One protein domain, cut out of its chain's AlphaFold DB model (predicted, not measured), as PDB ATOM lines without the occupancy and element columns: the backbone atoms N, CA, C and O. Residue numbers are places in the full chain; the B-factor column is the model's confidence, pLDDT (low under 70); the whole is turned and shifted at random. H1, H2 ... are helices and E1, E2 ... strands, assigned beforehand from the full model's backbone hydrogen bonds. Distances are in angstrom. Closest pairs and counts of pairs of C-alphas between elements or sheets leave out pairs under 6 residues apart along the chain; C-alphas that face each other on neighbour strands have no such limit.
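What this domain is: This is residues 527 to 597 and 643 to 675 of the 1008 residues of the protein "TGc domain-containing protein" of Firmicutes bacterium (UniProt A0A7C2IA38). A long hairpin of two strands, E1 and E2, and a separate sheet of three strands, E3 to E5, come closest near residue 542, where E2 bends. After a cut, the printed part loops far out to the short helix H2 and comes back through a long unnamed stretch to H3, which only grazes the three-strand sheet near E3. You have 104 printed residues, with five named strands first and then three short named helices, class mixed; both sheets are antiparallel, and the larger has the order E3, E4, E5. The whole is loose, with a radius of gyration of the C-alphas of 16.0 A and spans of 44 by 37 by 27 A.

How they stand to each other: Start at E1, residues 527 to 532, which forms a hairpin with E2, residues 535 to 547; look for N 530 and O 537 within hydrogen-bond range at 3.0 A. E2 bends by 50 degrees at residue 542. Next come E3, residues 556 to 563, E4, residues 570 to 577, and E5, residues 580 to 583, a meander, each strand the antiparallel neighbour of the one before. Between E3 and E4, find N 561 and O 572 at 2.8 A; between E4 and E5, find N 582 and O 575 at 2.8 A. The closest C-alphas of E2 and E4 are those of Leu 542 and Pro 573, 6.9 A apart. H1, residues 594 to 597, and H2, residues 647 to 651, are not on the three-strand sheet. H3, residues 671 to 674, only grazes that sheet with its residues 672 to 674; its closest C-alphas to E3 are those of Leu 673 and His 560, 6.1 A apart. In H2 every O i to N i+4 pair is within hydrogen-bond range; H1 and H3 are too short for such a pair, and their O i to N i+3 pairs within range are 0 of 1 and 1 of 1.

Where its parts are: Find C-alpha 527 at (170.063, 185.906, 133.017), where E1 begins; it runs 15.8 A. E2 runs 35.1 A to C-alpha 547 at (166.197, 166.047, 136.945). E3 measures 22.6 A, E4 23.4 A and E5 10.2 A. H3 ends at C-alpha 674, at (164.779, 186.086, 117.606).

The domain as a whole: The two C-alphas farthest apart, those of Pro 533 and Gly 553, are 44.8 A apart. Residues 598 to 642 are not printed, and C-alphas 597 and 643 are 26.8 A apart across this cut. The link from H2 to H3, residues 652 to 670, is long. Mean pLDDT of the printed part is 85.0; residues 564 to 567, 593 to 597 and 667 are under 70.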
ATOM      1  N   VAL A 527     169.599 184.763 132.229       96.75
ATOM      2  CA  VAL A 527     170.063 185.906 133.017       96.75
ATOM      3  C   VAL A 527     170.185 187.109 132.096       96.75
ATOM      4  O   VAL A 527     170.856 187.017 131.073       96.75
ATOM      5  N   VAL A 528     169.594 188.239 132.481       95.06
ATOM      6  CA  VAL A 528     169.856 189.547 131.864       95.06
ATOM      7  C   VAL A 528     170.709 190.392 132.798       95.06
ATOM      8  O   VAL A 528     170.490 190.401 134.006       95.06
ATOM      9  N   GLU A 529     171.679 191.123 132.263       93.06
ATOM     10  CA  GLU A 529     172.482 192.088 133.021       93.06
ATOM     11  C   GLU A 529     172.022 193.492 132.647       93.06
ATOM     12  O   GLU A 529     171.940 193.829 131.467       93.06
ATOM     13  N   GLN A 530     171.705 194.313 133.644       90.62
ATOM     14  CA  GLN A 530     171.318 195.710 133.456       90.62
ATOM     15  C   GLN A 530     172.406 196.613 134.025       90.62
ATOM     16  O   GLN A 530     172.852 196.391 135.149       90.62
ATOM     17  N   ARG A 531     172.817 197.639 133.277       88.12
ATOM     18  CA  ARG A 531     173.708 198.690 133.771       88.12
ATOM     19  C   ARG A 531     172.881 199.871 134.254       88.12
ATOM     20  O   ARG A 531     172.282 200.558 133.431       88.12
ATOM     21  N   GLY A 532     172.848 200.073 135.566       84.19
ATOM     22  CA  GLY A 532     172.253 201.235 136.225       84.19
ATOM     23  C   GLY A 532     173.309 202.184 136.812       84.19
ATOM     24  O   GLY A 532     174.507 201.978 136.599       84.19
ATOM     25  N   PRO A 533     172.884 203.197 137.592       76.94
ATOM     26  CA  PRO A 533     173.790 204.076 138.338       76.94
ATOM     27  C   PRO A 533     174.712 203.305 139.294       76.94
ATOM     28  O   PRO A 533     175.897 203.607 139.389       76.94
ATOM     29  N   ASP A 534     174.188 202.250 139.924       79.75
ATOM     30  CA  ASP A 534     174.899 201.367 140.861       79.75
ATOM     31  C   ASP A 534     175.744 200.278 140.156       79.75
ATOM     32  O   ASP A 534     176.089 199.255 140.749       79.75
ATOM     33  N   GLY A 535     176.054 200.464 138.868       84.44
ATOM     34  CA  GLY A 535     176.809 199.514 138.049       84.44
ATOM     35  C   GLY A 535     175.951 198.401 137.439       84.44
ATOM     36  O   GLY A 535     174.783 198.599 137.101       84.44
ATOM     37  N   LEU A 536     176.560 197.232 137.228       90.19
ATOM     38  CA  LEU A 536     175.933 196.083 136.569       90.19
ATOM     39  C   LEU A 536     175.215 195.170 137.566       90.19
ATOM     40  O   LEU A 536     175.798 194.743 138.559       90.19
ATOM     41  N   GLN A 537     173.964 194.834 137.257       89.62
ATOM     42  CA  GLN A 537     173.095 193.994 138.079       89.62
ATOM     43  C   GLN A 537     172.554 192.810 137.253       89.62
ATOM     44  O   GLN A 537     171.760 193.029 136.329       89.62
ATOM     45  N   PRO A 538     172.968 191.559 137.542       92.56
ATOM     46  CA  PRO A 538     172.429 190.365 136.900       92.56
ATOM     47  C   PRO A 538     171.078 189.969 137.511       92.56
ATOM     48  O   PRO A 538     170.921 189.896 138.729       92.56
ATOM     49  N   VAL A 539     170.097 189.666 136.662       92.31
ATOM     50  CA  VAL A 539     168.733 189.285 137.047       92.31
ATOM     51  C   VAL A 539     168.337 188.006 136.315       92.31
ATOM     52  O   VAL A 539     168.313 187.965 135.085       92.31
ATOM     53  N   HIS A 540     167.984 186.958 137.063       94.19
ATOM     54  CA  HIS A 540     167.392 185.747 136.491       94.19
ATOM     55  C   HIS A 540     165.960 186.051 136.024       94.19
ATOM     56  O   HIS A 540     165.049 186.180 136.841       94.19
ATOM     57  N   VAL A 541     165.755 186.153 134.710       95.19
ATOM     58  CA  VAL A 541     164.419 186.299 134.101       95.19
ATOM     59  C   VAL A 541     163.720 184.952 133.936       95.19
ATOM     60  O   VAL A 541     162.491 184.899 133.967       95.19
ATOM     61  N   LEU A 542     164.478 183.857 133.824       97.38
ATOM     62  CA  LEU A 542     163.968 182.484 133.828       97.38
ATOM     63  C   LEU A 542     164.890 181.590 134.662       97.38
ATOM     64  O   LEU A 542     166.112 181.731 134.604       97.38
ATOM     65  N   ARG A 543     164.302 180.647 135.402       96.56
ATOM     66  CA  ARG A 543     165.000 179.517 136.027       96.56
ATOM     67  C   ARG A 543     164.050 178.323 136.139       96.56
ATOM     68  O   ARG A 543     162.897 178.502 136.526       96.56
ATOM     69  N   HIS A 544     164.529 177.126 135.821       96.88
ATOM     70  CA  HIS A 544     163.783 175.879 135.947       96.88
ATOM     71  C   HIS A 544     164.721 174.715 136.309       96.88
ATOM     72  O   HIS A 544     165.672 174.439 135.578       96.88
ATOM     73  N   ASP A 545     164.448 174.035 137.427       95.81
ATOM     74  CA  ASP A 545     165.354 173.050 138.035       95.81
ATOM     75  C   ASP A 545     164.787 171.620 137.880       95.81
ATOM     76  O   ASP A 545     164.007 171.149 138.713       95.81
ATOM     77  N   VAL A 546     165.195 170.914 136.822       96.19
ATOM     78  CA  VAL A 546     164.695 169.585 136.395       96.19
ATOM     79  C   VAL A 546     165.694 168.462 136.738       96.19
ATOM     80  O   VAL A 546     166.864 168.739 137.016       96.19
ATOM     81  N   ARG A 547     165.273 167.189 136.771       96.94
ATOM     82  CA  ARG A 547     166.197 166.047 136.945       96.94
ATOM     83  C   ARG A 547     166.942 165.764 135.639       96.94
ATOM     84  O   ARG A 547     166.374 165.906 134.564       96.94
ATOM     85  N   ALA A 548     168.182 165.287 135.723       96.00
ATOM     86  CA  ALA A 548     168.942 164.845 134.551       96.00
ATOM     87  C   ALA A 548     168.232 163.705 133.797       96.00
ATOM     88  O   ALA A 548     168.091 163.767 132.579       96.00
ATOM     89  N   ALA A 549     167.707 162.724 134.539       95.00
ATOM     90  CA  ALA A 549     166.977 161.581 133.995       95.00
ATOM     91  C   ALA A 549     165.708 161.973 133.213       95.00
ATOM     92  O   ALA A 549     165.360 161.299 132.247       95.00
ATOM     93  N   ASP A 550     165.044 163.072 133.591       93.31
ATOM     94  CA  ASP A 550     163.842 163.572 132.905       93.31
ATOM     95  C   ASP A 550     164.183 164.298 131.584       93.31
ATOM     96  O   ASP A 550     163.287 164.614 130.801       93.31
ATOM     97  N   LEU A 551     165.471 164.579 131.330       92.81
ATOM     98  CA  LEU A 551     165.960 165.186 130.090       92.81
ATOM     99  C   LEU A 551     166.493 164.171 129.067       92.81
ATOM    100  O   LEU A 551     166.717 164.554 127.918       92.81
ATOM    101  N   GLU A 552     166.693 162.902 129.436       87.69
ATOM    102  CA  GLU A 552     167.234 161.879 128.530       87.69
ATOM    103  C   GLU A 552     166.278 161.622 127.354       87.69
ATOM    104  O   GLU A 552     165.264 160.937 127.482       87.69
ATOM    105  N   GLY A 553     166.612 162.184 126.189       79.50
ATOM    106  CA  GLY A 553     165.786 162.114 124.981       79.50
ATOM    107  C   GLY A 553     164.658 163.152 124.897       79.50
ATOM    108  O   GLY A 553     163.926 163.161 123.909       79.50
ATOM    109  N   ALA A 554     164.518 164.049 125.878       87.69
ATOM    110  CA  ALA A 554     163.514 165.109 125.841       87.69
ATOM    111  C   ALA A 554     163.915 166.242 124.878       87.69
ATOM    112  O   ALA A 554     165.053 166.715 124.895       87.69
ATOM    113  N   GLN A 555     162.965 166.760 124.090       85.19
ATOM    114  CA  GLN A 555     163.178 168.020 123.372       85.19
ATOM    115  C   GLN A 555     163.198 169.191 124.358       85.19
ATOM    116  O   GLN A 555     162.154 169.575 124.890       85.19
ATOM    117  N   VAL A 556     164.370 169.792 124.565       93.62
ATOM    118  CA  VAL A 556     164.517 171.049 125.307       93.62
ATOM    119  C   VAL A 556     164.780 172.179 124.322       93.62
ATOM    120  O   VAL A 556     165.743 172.125 123.560       93.62
ATOM    121  N   THR A 557     163.940 173.213 124.323       93.94
ATOM    122  CA  THR A 557     164.093 174.362 123.413       93.94
ATOM    123  C   THR A 557     163.872 175.681 124.144       93.94
ATOM    124  O   THR A 557     162.974 175.793 124.976       93.94
ATOM    125  N   LEU A 558     164.702 176.678 123.849       95.50
ATOM    126  CA  LEU A 558     164.592 178.042 124.354       95.50
ATOM    127  C   LEU A 558     164.450 178.996 123.167       95.50
ATOM    128  O   LEU A 558     165.272 178.995 122.253       95.50
ATOM    129  N   ALA A 559     163.414 179.823 123.210       93.00
ATOM    130  CA  ALA A 559     163.194 180.914 122.270       93.00
ATOM    131  C   ALA A 559     162.530 182.088 122.997       93.00
ATOM    132  O   ALA A 559     162.082 181.965 124.139       93.00
ATOM    133  N   HIS A 560     162.422 183.226 122.326       91.50
ATOM    134  CA  HIS A 560     161.897 184.458 122.902       91.50
ATOM    135  C   HIS A 560     160.522 184.802 122.325       91.50
ATOM    136  O   HIS A 560     160.298 184.754 121.117       91.50
ATOM    137  N   ARG A 561     159.575 185.160 123.197       89.50
ATOM    138  CA  ARG A 561     158.226 185.588 122.810       89.50
ATOM    139  C   ARG A 561     158.088 187.095 122.975       89.50
ATOM    140  O   ARG A 561     158.020 187.598 124.096       89.50
ATOM    141  N   PHE A 562     157.987 187.791 121.850       84.81
ATOM    142  CA  PHE A 562     157.662 189.212 121.808       84.81
ATOM    143  C   PHE A 562     156.202 189.474 122.190       84.81
ATOM    144  O   PHE A 562     155.310 188.656 121.957       84.81
ATOM    145  N   THR A 563     155.969 190.651 122.758       78.88
ATOM    146  CA  THR A 563     154.646 191.218 123.040       78.88
ATOM    147  C   THR A 563     154.561 192.594 122.388       78.88
ATOM    148  O   THR A 563     155.546 193.331 122.368       78.88
ATOM    149  N   SER A 564     153.412 192.925 121.798       56.53
ATOM    150  CA  SER A 564     153.234 194.166 121.042       56.53
ATOM    151  C   SER A 564     153.222 195.392 121.960       56.53
ATOM    152  O   SER A 564     152.384 195.511 122.852       56.53
ATOM    153  N   GLY A 565     154.137 196.327 121.700       53.41
ATOM    154  CA  GLY A 565     154.207 197.642 122.332       53.41
ATOM    155  C   GLY A 565     154.147 198.759 121.288       53.41
ATOM    156  O   GLY A 565     154.471 198.543 120.123       53.41
ATOM    157  N   ALA A 566     153.722 199.955 121.701       46.28
ATOM    158  CA  ALA A 566     153.676 201.134 120.828       46.28
ATOM    159  C   ALA A 566     155.020 201.887 120.744       46.28
ATOM    160  O   ALA A 566     155.197 202.729 119.868       46.28
ATOM    161  N   VAL A 567     155.954 201.606 121.661       57.94
ATOM    162  CA  VAL A 567     157.298 202.197 121.723       57.94
ATOM    163  C   VAL A 567     158.270 201.110 122.175       57.94
ATOM    164  O   VAL A 567     158.115 200.569 123.270       57.94
ATOM    165  N   GLY A 568     159.266 200.805 121.341       70.69
ATOM    166  CA  GLY A 568     160.244 199.747 121.601       70.69
ATOM    167  C   GLY A 568     159.649 198.332 121.628       70.69
ATOM    168  O   GLY A 568     158.470 198.108 121.353       70.69
ATOM    169  N   TRP A 569     160.499 197.367 121.966       81.75
ATOM    170  CA  TRP A 569     160.156 195.952 122.073       81.75
ATOM    171  C   TRP A 569     160.040 195.515 123.541       81.75
ATOM    172  O   TRP A 569     160.697 196.046 124.436       81.75
ATOM    173  N   THR A 570     159.197 194.515 123.805       86.50
ATOM    174  CA  THR A 570     159.127 193.818 125.099       86.50
ATOM    175  C   THR A 570     159.019 192.323 124.849       86.50
ATOM    176  O   THR A 570     158.208 191.877 124.032       86.50
ATOM    177  N   VAL A 571     159.855 191.552 125.537       90.44
ATOM    178  CA  VAL A 571     160.111 190.141 125.246       90.44
ATOM    179  C   VAL A 571     160.154 189.325 126.535       90.44
ATOM    180  O   VAL A 571     160.557 189.838 127.575       90.44
ATOM    181  N   ALA A 572     159.756 188.056 126.477       93.62
ATOM    182  CA  ALA A 572     159.951 187.095 127.560       93.62
ATOM    183  C   ALA A 572     160.606 185.812 127.019       93.62
ATOM    184  O   ALA A 572     160.168 185.321 125.972       93.62
ATOM    185  N   PRO A 573     161.609 185.235 127.706       96.31
ATOM    186  CA  PRO A 573     162.161 183.939 127.330       96.31
ATOM    187  C   PRO A 573     161.131 182.833 127.598       96.31
ATOM    188  O   PRO A 573     160.393 182.867 128.586       96.31
ATOM    189  N   VAL A 574     161.077 181.844 126.712       95.81
ATOM    190  CA  VAL A 574     160.166 180.698 126.774       95.81
ATOM    191  C   VAL A 574     160.984 179.424 126.632       95.81
ATOM    192  O   VAL A 574     161.503 179.121 125.559       95.81
ATOM    193  N   LEU A 575     161.083 178.677 127.729       96.69
ATOM    194  CA  LEU A 575     161.694 177.355 127.780       96.69
ATOM    195  C   LEU A 575     160.606 176.294 127.585       96.69
ATOM    196  O   LEU A 575     159.560 176.337 128.231       96.69
ATOM    197  N   ARG A 576     160.855 175.316 126.721       93.81
ATOM    198  CA  ARG A 576     160.025 174.122 126.540       93.81
ATOM    199  C   ARG A 576     160.830 172.874 126.855       93.81
ATOM    200  O   ARG A 576     161.995 172.801 126.476       93.81
ATOM    201  N   ILE A 577     160.198 171.915 127.527       92.56
ATOM    202  CA  ILE A 577     160.755 170.599 127.864       92.56
ATOM    203  C   ILE A 577     159.673 169.566 127.543       92.56
ATOM    204  O   ILE A 577     158.708 169.410 128.295       92.56
ATOM    205  N   GLY A 578     159.786 168.918 126.383       85.94
ATOM    206  CA  GLY A 578     158.714 168.100 125.818       85.94
ATOM    207  C   GLY A 578     157.429 168.919 125.640       85.94
ATOM    208  O   GLY A 578     157.414 169.935 124.945       85.94
ATOM    209  N   THR A 579     156.347 168.499 126.298       83.88
ATOM    210  CA  THR A 579     155.058 169.213 126.311       83.88
ATOM    211  C   THR A 579     155.013 170.399 127.282       83.88
ATOM    212  O   THR A 579     154.194 171.303 127.105       83.88
ATOM    213  N   ASN A 580     155.884 170.436 128.295       91.00
ATOM    214  CA  ASN A 580     155.878 171.485 129.314       91.00
ATOM    215  C   ASN A 580     156.426 172.800 128.745       91.00
ATOM    216  O   ASN A 580     157.462 172.814 128.083       91.00
ATOM    217  N   THR A 581     155.753 173.920 129.025       94.12
ATOM    218  CA  THR A 581     156.184 175.269 128.618       94.12
ATOM    219  C   THR A 581     156.311 176.171 129.845       94.12
ATOM    220  O   THR A 581     155.340 176.378 130.568       94.12
ATOM    221  N   VAL A 582     157.496 176.741 130.052       95.19
ATOM    222  CA  VAL A 582     157.838 177.681 131.125       95.19
ATOM    223  C   VAL A 582     158.114 179.047 130.501       95.19
ATOM    224  O   VAL A 582     158.972 179.181 129.630       95.19
ATOM    225  N   VAL A 583     157.389 180.073 130.942       95.50
ATOM    226  CA  VAL A 583     157.557 181.458 130.477       95.50
ATOM    227  C   VAL A 583     158.245 182.266 131.573       95.50
ATOM    228  O   VAL A 583     157.789 182.263 132.715       95.50
ATOM    229  N   GLY A 584     159.335 182.947 131.228       94.00
ATOM    230  CA  GLY A 584     160.065 183.827 132.134       94.00
ATOM    231  C   GLY A 584     159.460 185.226 132.263       94.00
ATOM    232  O   GLY A 584     158.468 185.584 131.625       94.00
ATOM    233  N   THR A 585     160.101 186.045 133.089       92.94
ATOM    234  CA  THR A 585     159.739 187.449 133.308       92.94
ATOM    235  C   THR A 585     160.106 188.295 132.089       92.94
ATOM    236  O   THR A 585     161.173 188.117 131.503       92.94
ATOM    237  N   ALA A 586     159.235 189.233 131.712       90.62
ATOM    238  CA  ALA A 586     159.447 190.075 130.540       90.62
ATOM    239  C   ALA A 586     160.435 191.235 130.786       90.62
ATOM    240  O   ALA A 586     160.429 191.871 131.846       90.62
ATOM    241  N   PHE A 587     161.231 191.553 129.766       88.19
ATOM    242  CA  PHE A 587     162.193 192.655 129.742       88.19
ATOM    243  C   PHE A 587     162.180 193.404 128.396       88.19
ATOM    244  O   PHE A 587     161.485 193.029 127.449       88.19
ATOM    245  N   SER A 588     162.921 194.508 128.345       85.50
ATOM    246  CA  SER A 588     163.017 195.466 127.240       85.50
ATOM    247  C   SER A 588     164.445 196.028 127.146       85.50
ATOM    248  O   SER A 588     165.269 195.764 128.025       85.50
ATOM    249  N   GLY A 589     164.743 196.849 126.134       76.12
ATOM    250  CA  GLY A 589     166.046 197.526 126.016       76.12
ATOM    251  C   GLY A 589     166.402 198.420 127.217       76.12
ATOM    252  O   GLY A 589     167.575 198.540 127.573       76.12
ATOM    253  N   SER A 590     165.392 198.971 127.899       72.19
ATOM    254  CA  SER A 590     165.511 199.734 129.152       72.19
ATOM    255  C   SER A 590     165.309 198.869 130.409       72.19
ATOM    256  O   SER A 590     164.728 199.325 131.393       72.19
ATOM    257  N   GLY A 591     165.683 197.587 130.359       70.19
ATOM    258  CA  GLY A 591     165.596 196.675 131.500       70.19
ATOM    259  C   GLY A 591     164.225 196.024 131.730       70.19
ATOM    260  O   GLY A 591     163.424 195.834 130.808       70.19
ATOM    261  N   MET A 592     163.975 195.608 132.976       73.94
ATOM    262  CA  MET A 592     162.815 194.798 133.382       73.94
ATOM    263  C   MET A 592     161.468 195.503 133.148       73.94
ATOM    264  O   MET A 592     161.177 196.538 133.751       73.94
ATOM    265  N   ALA A 593     160.569 194.876 132.380       57.22
ATOM    266  CA  ALA A 593     159.275 195.470 132.017       57.22
ATOM    267  C   ALA A 593     158.348 195.705 133.232       57.22
ATOM    268  O   ALA A 593     157.493 196.593 133.220       57.22
ATOM    269  N   ALA A 594     158.553 194.953 134.321       45.47
ATOM    270  CA  ALA A 594     157.823 195.101 135.582       45.47
ATOM    271  C   ALA A 594     158.011 196.477 136.261       45.47
ATOM    272  O   ALA A 594     157.157 196.885 137.056       45.47
ATOM    273  N   GLY A 595     159.082 197.215 135.937       40.78
ATOM    274  CA  GLY A 595     159.302 198.570 136.449       40.78
ATOM    275  C   GLY A 595     158.189 199.538 136.036       40.78
ATOM    276  O   GLY A 595     157.673 200.279 136.873       40.78
ATOM    277  N   ALA A 596     157.740 199.472 134.777       41.38
ATOM    278  CA  ALA A 596     156.747 200.396 134.227       41.38
ATOM    279  C   ALA A 596     155.380 200.304 134.928       41.38
ATOM    280  O   ALA A 596     154.756 201.328 135.207       41.38
ATOM    281  N   GLN A 597     154.920 199.095 135.265       38.50
ATOM    282  CA  GLN A 597     153.608 198.898 135.895       38.50
ATOM    283  C   GLN A 597     153.604 199.311 137.379       38.50
ATOM    284  O   GLN A 597     152.659 199.955 137.841       38.50
ATOM    285  N   ASP A 643     176.194 190.205 124.245       91.88
ATOM    286  CA  ASP A 643     176.940 191.016 125.214       91.88
ATOM    287  C   ASP A 643     177.302 192.363 124.565       91.88
ATOM    288  O   ASP A 643     178.132 192.409 123.657       91.88
ATOM    289  N   ARG A 644     176.673 193.459 125.013       92.00
ATOM    290  CA  ARG A 644     176.914 194.821 124.497       92.00
ATOM    291  C   ARG A 644     178.178 195.464 125.084       92.00
ATOM    292  O   ARG A 644     178.573 196.530 124.623       92.00
ATOM    293  N   ILE A 645     178.806 194.851 126.089       93.06
ATOM    294  CA  ILE A 645     180.069 195.310 126.691       93.06
ATOM    295  C   ILE A 645     181.251 194.630 125.992       93.06
ATOM    296  O   ILE A 645     182.228 195.282 125.628       93.06
ATOM    297  N   GLY A 646     181.129 193.324 125.759       89.94
ATOM    298  CA  GLY A 646     182.122 192.496 125.087       89.94
ATOM    299  C   GLY A 646     183.245 192.006 126.018       89.94
ATOM    300  O   GLY A 646     183.613 192.677 126.988       89.94
ATOM    301  N   PRO A 647     183.850 190.838 125.719       89.69
ATOM    302  CA  PRO A 647     184.747 190.153 126.651       89.69
ATOM    303  C   PRO A 647     186.038 190.927 126.955       89.69
ATOM    304  O   PRO A 647     186.525 190.850 128.078       89.69
ATOM    305  N   ALA A 648     186.565 191.721 126.015       90.94
ATOM    306  CA  ALA A 648     187.754 192.549 126.252       90.94
ATOM    307  C   ALA A 648     187.510 193.632 127.317       90.94
ATOM    308  O   ALA A 648     188.245 193.723 128.295       90.94
ATOM    309  N   ALA A 649     186.415 194.391 127.193       92.25
ATOM    310  CA  ALA A 649     186.066 195.418 128.173       92.25
ATOM    311  C   ALA A 649     185.771 194.831 129.565       92.25
ATOM    312  O   ALA A 649     186.055 195.492 130.560       92.25
ATOM    313  N   ARG A 650     185.251 193.595 129.647       91.31
ATOM    314  CA  ARG A 650     185.092 192.861 130.916       91.31
ATOM    315  C   ARG A 650     186.436 192.407 131.499       91.31
ATOM    316  O   ARG A 650     186.676 192.621 132.682       91.31
ATOM    317  N   GLN A 651     187.325 191.835 130.682       89.31
ATOM    318  CA  GLN A 651     188.652 191.364 131.111       89.31
ATOM    319  C   GLN A 651     189.541 192.513 131.619       89.31
ATOM    320  O   GLN A 651     190.308 192.329 132.558       89.31
ATOM    321  N   GLU A 652     189.392 193.710 131.049       89.69
ATOM    322  CA  GLU A 652     190.105 194.925 131.457       89.69
ATOM    323  C   GLU A 652     189.436 195.694 132.621       89.69
ATOM    324  O   GLU A 652     189.895 196.777 132.981       89.69
ATOM    325  N   GLY A 653     188.335 195.198 133.201       90.44
ATOM    326  CA  GLY A 653     187.622 195.876 134.297       90.44
ATOM    327  C   GLY A 653     186.823 197.126 133.884       90.44
ATOM    328  O   GLY A 653     186.361 197.886 134.736       90.44
ATOM    329  N   ARG A 654     186.645 197.365 132.578       90.94
ATOM    330  CA  ARG A 654     186.016 198.567 131.993       90.94
ATOM    331  C   ARG A 654     184.506 198.419 131.745       90.94
ATOM    332  O   ARG A 654     183.894 199.282 131.114       90.94
ATOM    333  N   GLN A 655     183.874 197.357 132.248       89.12
ATOM    334  CA  GLN A 655     182.468 197.026 131.977       89.12
ATOM    335  C   GLN A 655     181.452 198.101 132.420       89.12
ATOM    336  O   GLN A 655     180.403 198.268 131.794       89.12
ATOM    337  N   ASN A 656     181.782 198.898 133.439       86.94
ATOM    338  CA  ASN A 656     180.931 200.002 133.895       86.94
ATOM    339  C   ASN A 656     181.084 201.290 133.056       86.94
ATOM    340  O   ASN A 656     180.170 202.108 133.058       86.94
ATOM    341  N   SER A 657     182.202 201.481 132.342       86.06
ATOM    342  CA  SER A 657     182.561 202.757 131.694       86.06
ATOM    343  C   SER A 657     182.526 202.742 130.161       86.06
ATOM    344  O   SER A 657     182.404 203.797 129.542       86.06
ATOM    345  N   VAL A 658     182.610 201.572 129.522       89.81
ATOM    346  CA  VAL A 658     182.555 201.451 128.052       89.81
ATOM    347  C   VAL A 658     181.134 201.713 127.525       89.81
ATOM    348  O   VAL A 658     180.180 201.169 128.089       89.81
ATOM    349  N   PRO A 659     180.937 202.505 126.452       90.06
ATOM    350  CA  PRO A 659     179.632 202.641 125.799       90.06
ATOM    351  C   PRO A 659     179.081 201.277 125.367       90.06
ATOM    352  O   PRO A 659     179.808 200.484 124.773       90.06
ATOM    353  N   LEU A 660     177.809 200.995 125.659       89.19
ATOM    354  CA  LEU A 660     177.195 199.733 125.243       89.19
ATOM    355  C   LEU A 660     177.037 199.714 123.719       89.19
ATOM    356  O   LEU A 660     176.362 200.578 123.155       89.19
ATOM    357  N   MET A 661     177.610 198.706 123.062       89.94
ATOM    358  CA  MET A 661     177.434 198.467 121.629       89.94
ATOM    359  C   MET A 661     175.935 198.393 121.281       89.94
ATOM    360  O   MET A 661     175.151 197.878 122.085       89.94
ATOM    361  N   PRO A 662     175.492 198.903 120.119       86.75
ATOM    362  CA  PRO A 662     174.100 198.765 119.708       86.75
ATOM    363  C   PRO A 662     173.740 197.285 119.524       86.75
ATOM    364  O   PRO A 662     174.560 196.487 119.071       86.75
ATOM    365  N   LEU A 663     172.499 196.923 119.853       85.19
ATOM    366  CA  LEU A 663     171.928 195.657 119.397       85.19
ATOM    367  C   LEU A 663     171.659 195.759 117.884       85.19
ATOM    368  O   LEU A 663     171.100 196.769 117.454       85.19
ATOM    369  N   PRO A 664     172.012 194.747 117.070       83.25
ATOM    370  CA  PRO A 664     171.536 194.666 115.693       83.25
ATOM    371  C   PRO A 664     170.016 194.468 115.700       83.25
ATOM    372  O   PRO A 664     169.533 193.475 116.246       83.25
ATOM    373  N   GLU A 665     169.261 195.396 115.113       79.56
ATOM    374  CA  GLU A 665     167.795 195.345 115.050       79.56
ATOM    375  C   GLU A 665     167.284 195.451 113.611       79.56
ATOM    376  O   GLU A 665     167.813 196.213 112.801       79.56
ATOM    377  N   VAL A 666     166.186 194.756 113.305       71.75
ATOM    378  CA  VAL A 666     165.446 194.913 112.047       71.75
ATOM    379  C   VAL A 666     163.981 195.187 112.352       71.75
ATOM    380  O   VAL A 666     163.335 194.449 113.089       71.75
ATOM    381  N   ARG A 667     163.451 196.284 111.791       69.31
ATOM    382  CA  ARG A 667     162.083 196.785 112.045       69.31
ATOM    383  C   ARG A 667     161.764 196.981 113.547       69.31
ATOM    384  O   ARG A 667     160.617 196.823 113.950       69.31
ATOM    385  N   GLY A 668     162.769 197.332 114.358       71.38
ATOM    386  CA  GLY A 668     162.637 197.526 115.811       71.38
ATOM    387  C   GLY A 668     162.624 196.231 116.637       71.38
ATOM    388  O   GLY A 668     162.153 196.235 117.772       71.38
ATOM    389  N   ILE A 669     163.085 195.116 116.059       75.25
ATOM    390  CA  ILE A 669     163.223 193.815 116.721       75.25
ATOM    391  C   ILE A 669     164.713 193.430 116.724       75.25
ATOM    392  O   ILE A 669     165.283 193.281 115.638       75.25
ATOM    393  N   PRO A 670     165.362 193.246 117.890       85.38
ATOM    394  CA  PRO A 670     166.748 192.791 117.956       85.38
ATOM    395  C   PRO A 670     166.915 191.375 117.418       85.38
ATOM    396  O   PRO A 670     166.238 190.450 117.867       85.38
ATOM    397  N   LEU A 671     167.869 191.195 116.505       83.81
ATOM    398  CA  LEU A 671     168.150 189.906 115.876       83.81
ATOM    399  C   LEU A 671     168.527 188.808 116.896       83.81
ATOM    400  O   LEU A 671     167.936 187.732 116.806       83.81
ATOM    401  N   PRO A 672     169.375 189.054 117.927       88.56
ATOM    402  CA  PRO A 672     169.706 188.026 118.922       88.56
ATOM    403  C   PRO A 672     168.503 187.535 119.743       88.56
ATOM    404  O   PRO A 672     168.496 186.400 120.211       88.56
ATOM    405  N   LEU A 673     167.468 188.370 119.889       88.94
ATOM    406  CA  LEU A 673     166.228 188.039 120.596       88.94
ATOM    407  C   LEU A 673     165.198 187.334 119.699       88.94
ATOM    408  O   LEU A 673     164.081 187.084 120.135       88.94
ATOM    409  N   GLY A 674     165.544 187.007 118.451       81.81
ATOM    410  CA  GLY A 674     164.779 186.086 117.606       81.81
ATOM    411  C   GLY A 674     165.436 184.710 117.445       81.81
ATOM    412  O   GLY A 674     164.937 183.890 116.674       81.81
ATOM    413  N   ASN A 675     166.547 184.457 118.143       87.00
ATOM    414  CA  ASN A 675     167.275 183.192 118.082       87.00
ATOM    415  C   ASN A 675     166.445 182.030 118.661       87.00
ATOM    416  O   ASN A 675     165.678 182.195 119.612       87.00
TER     417      ASN A 675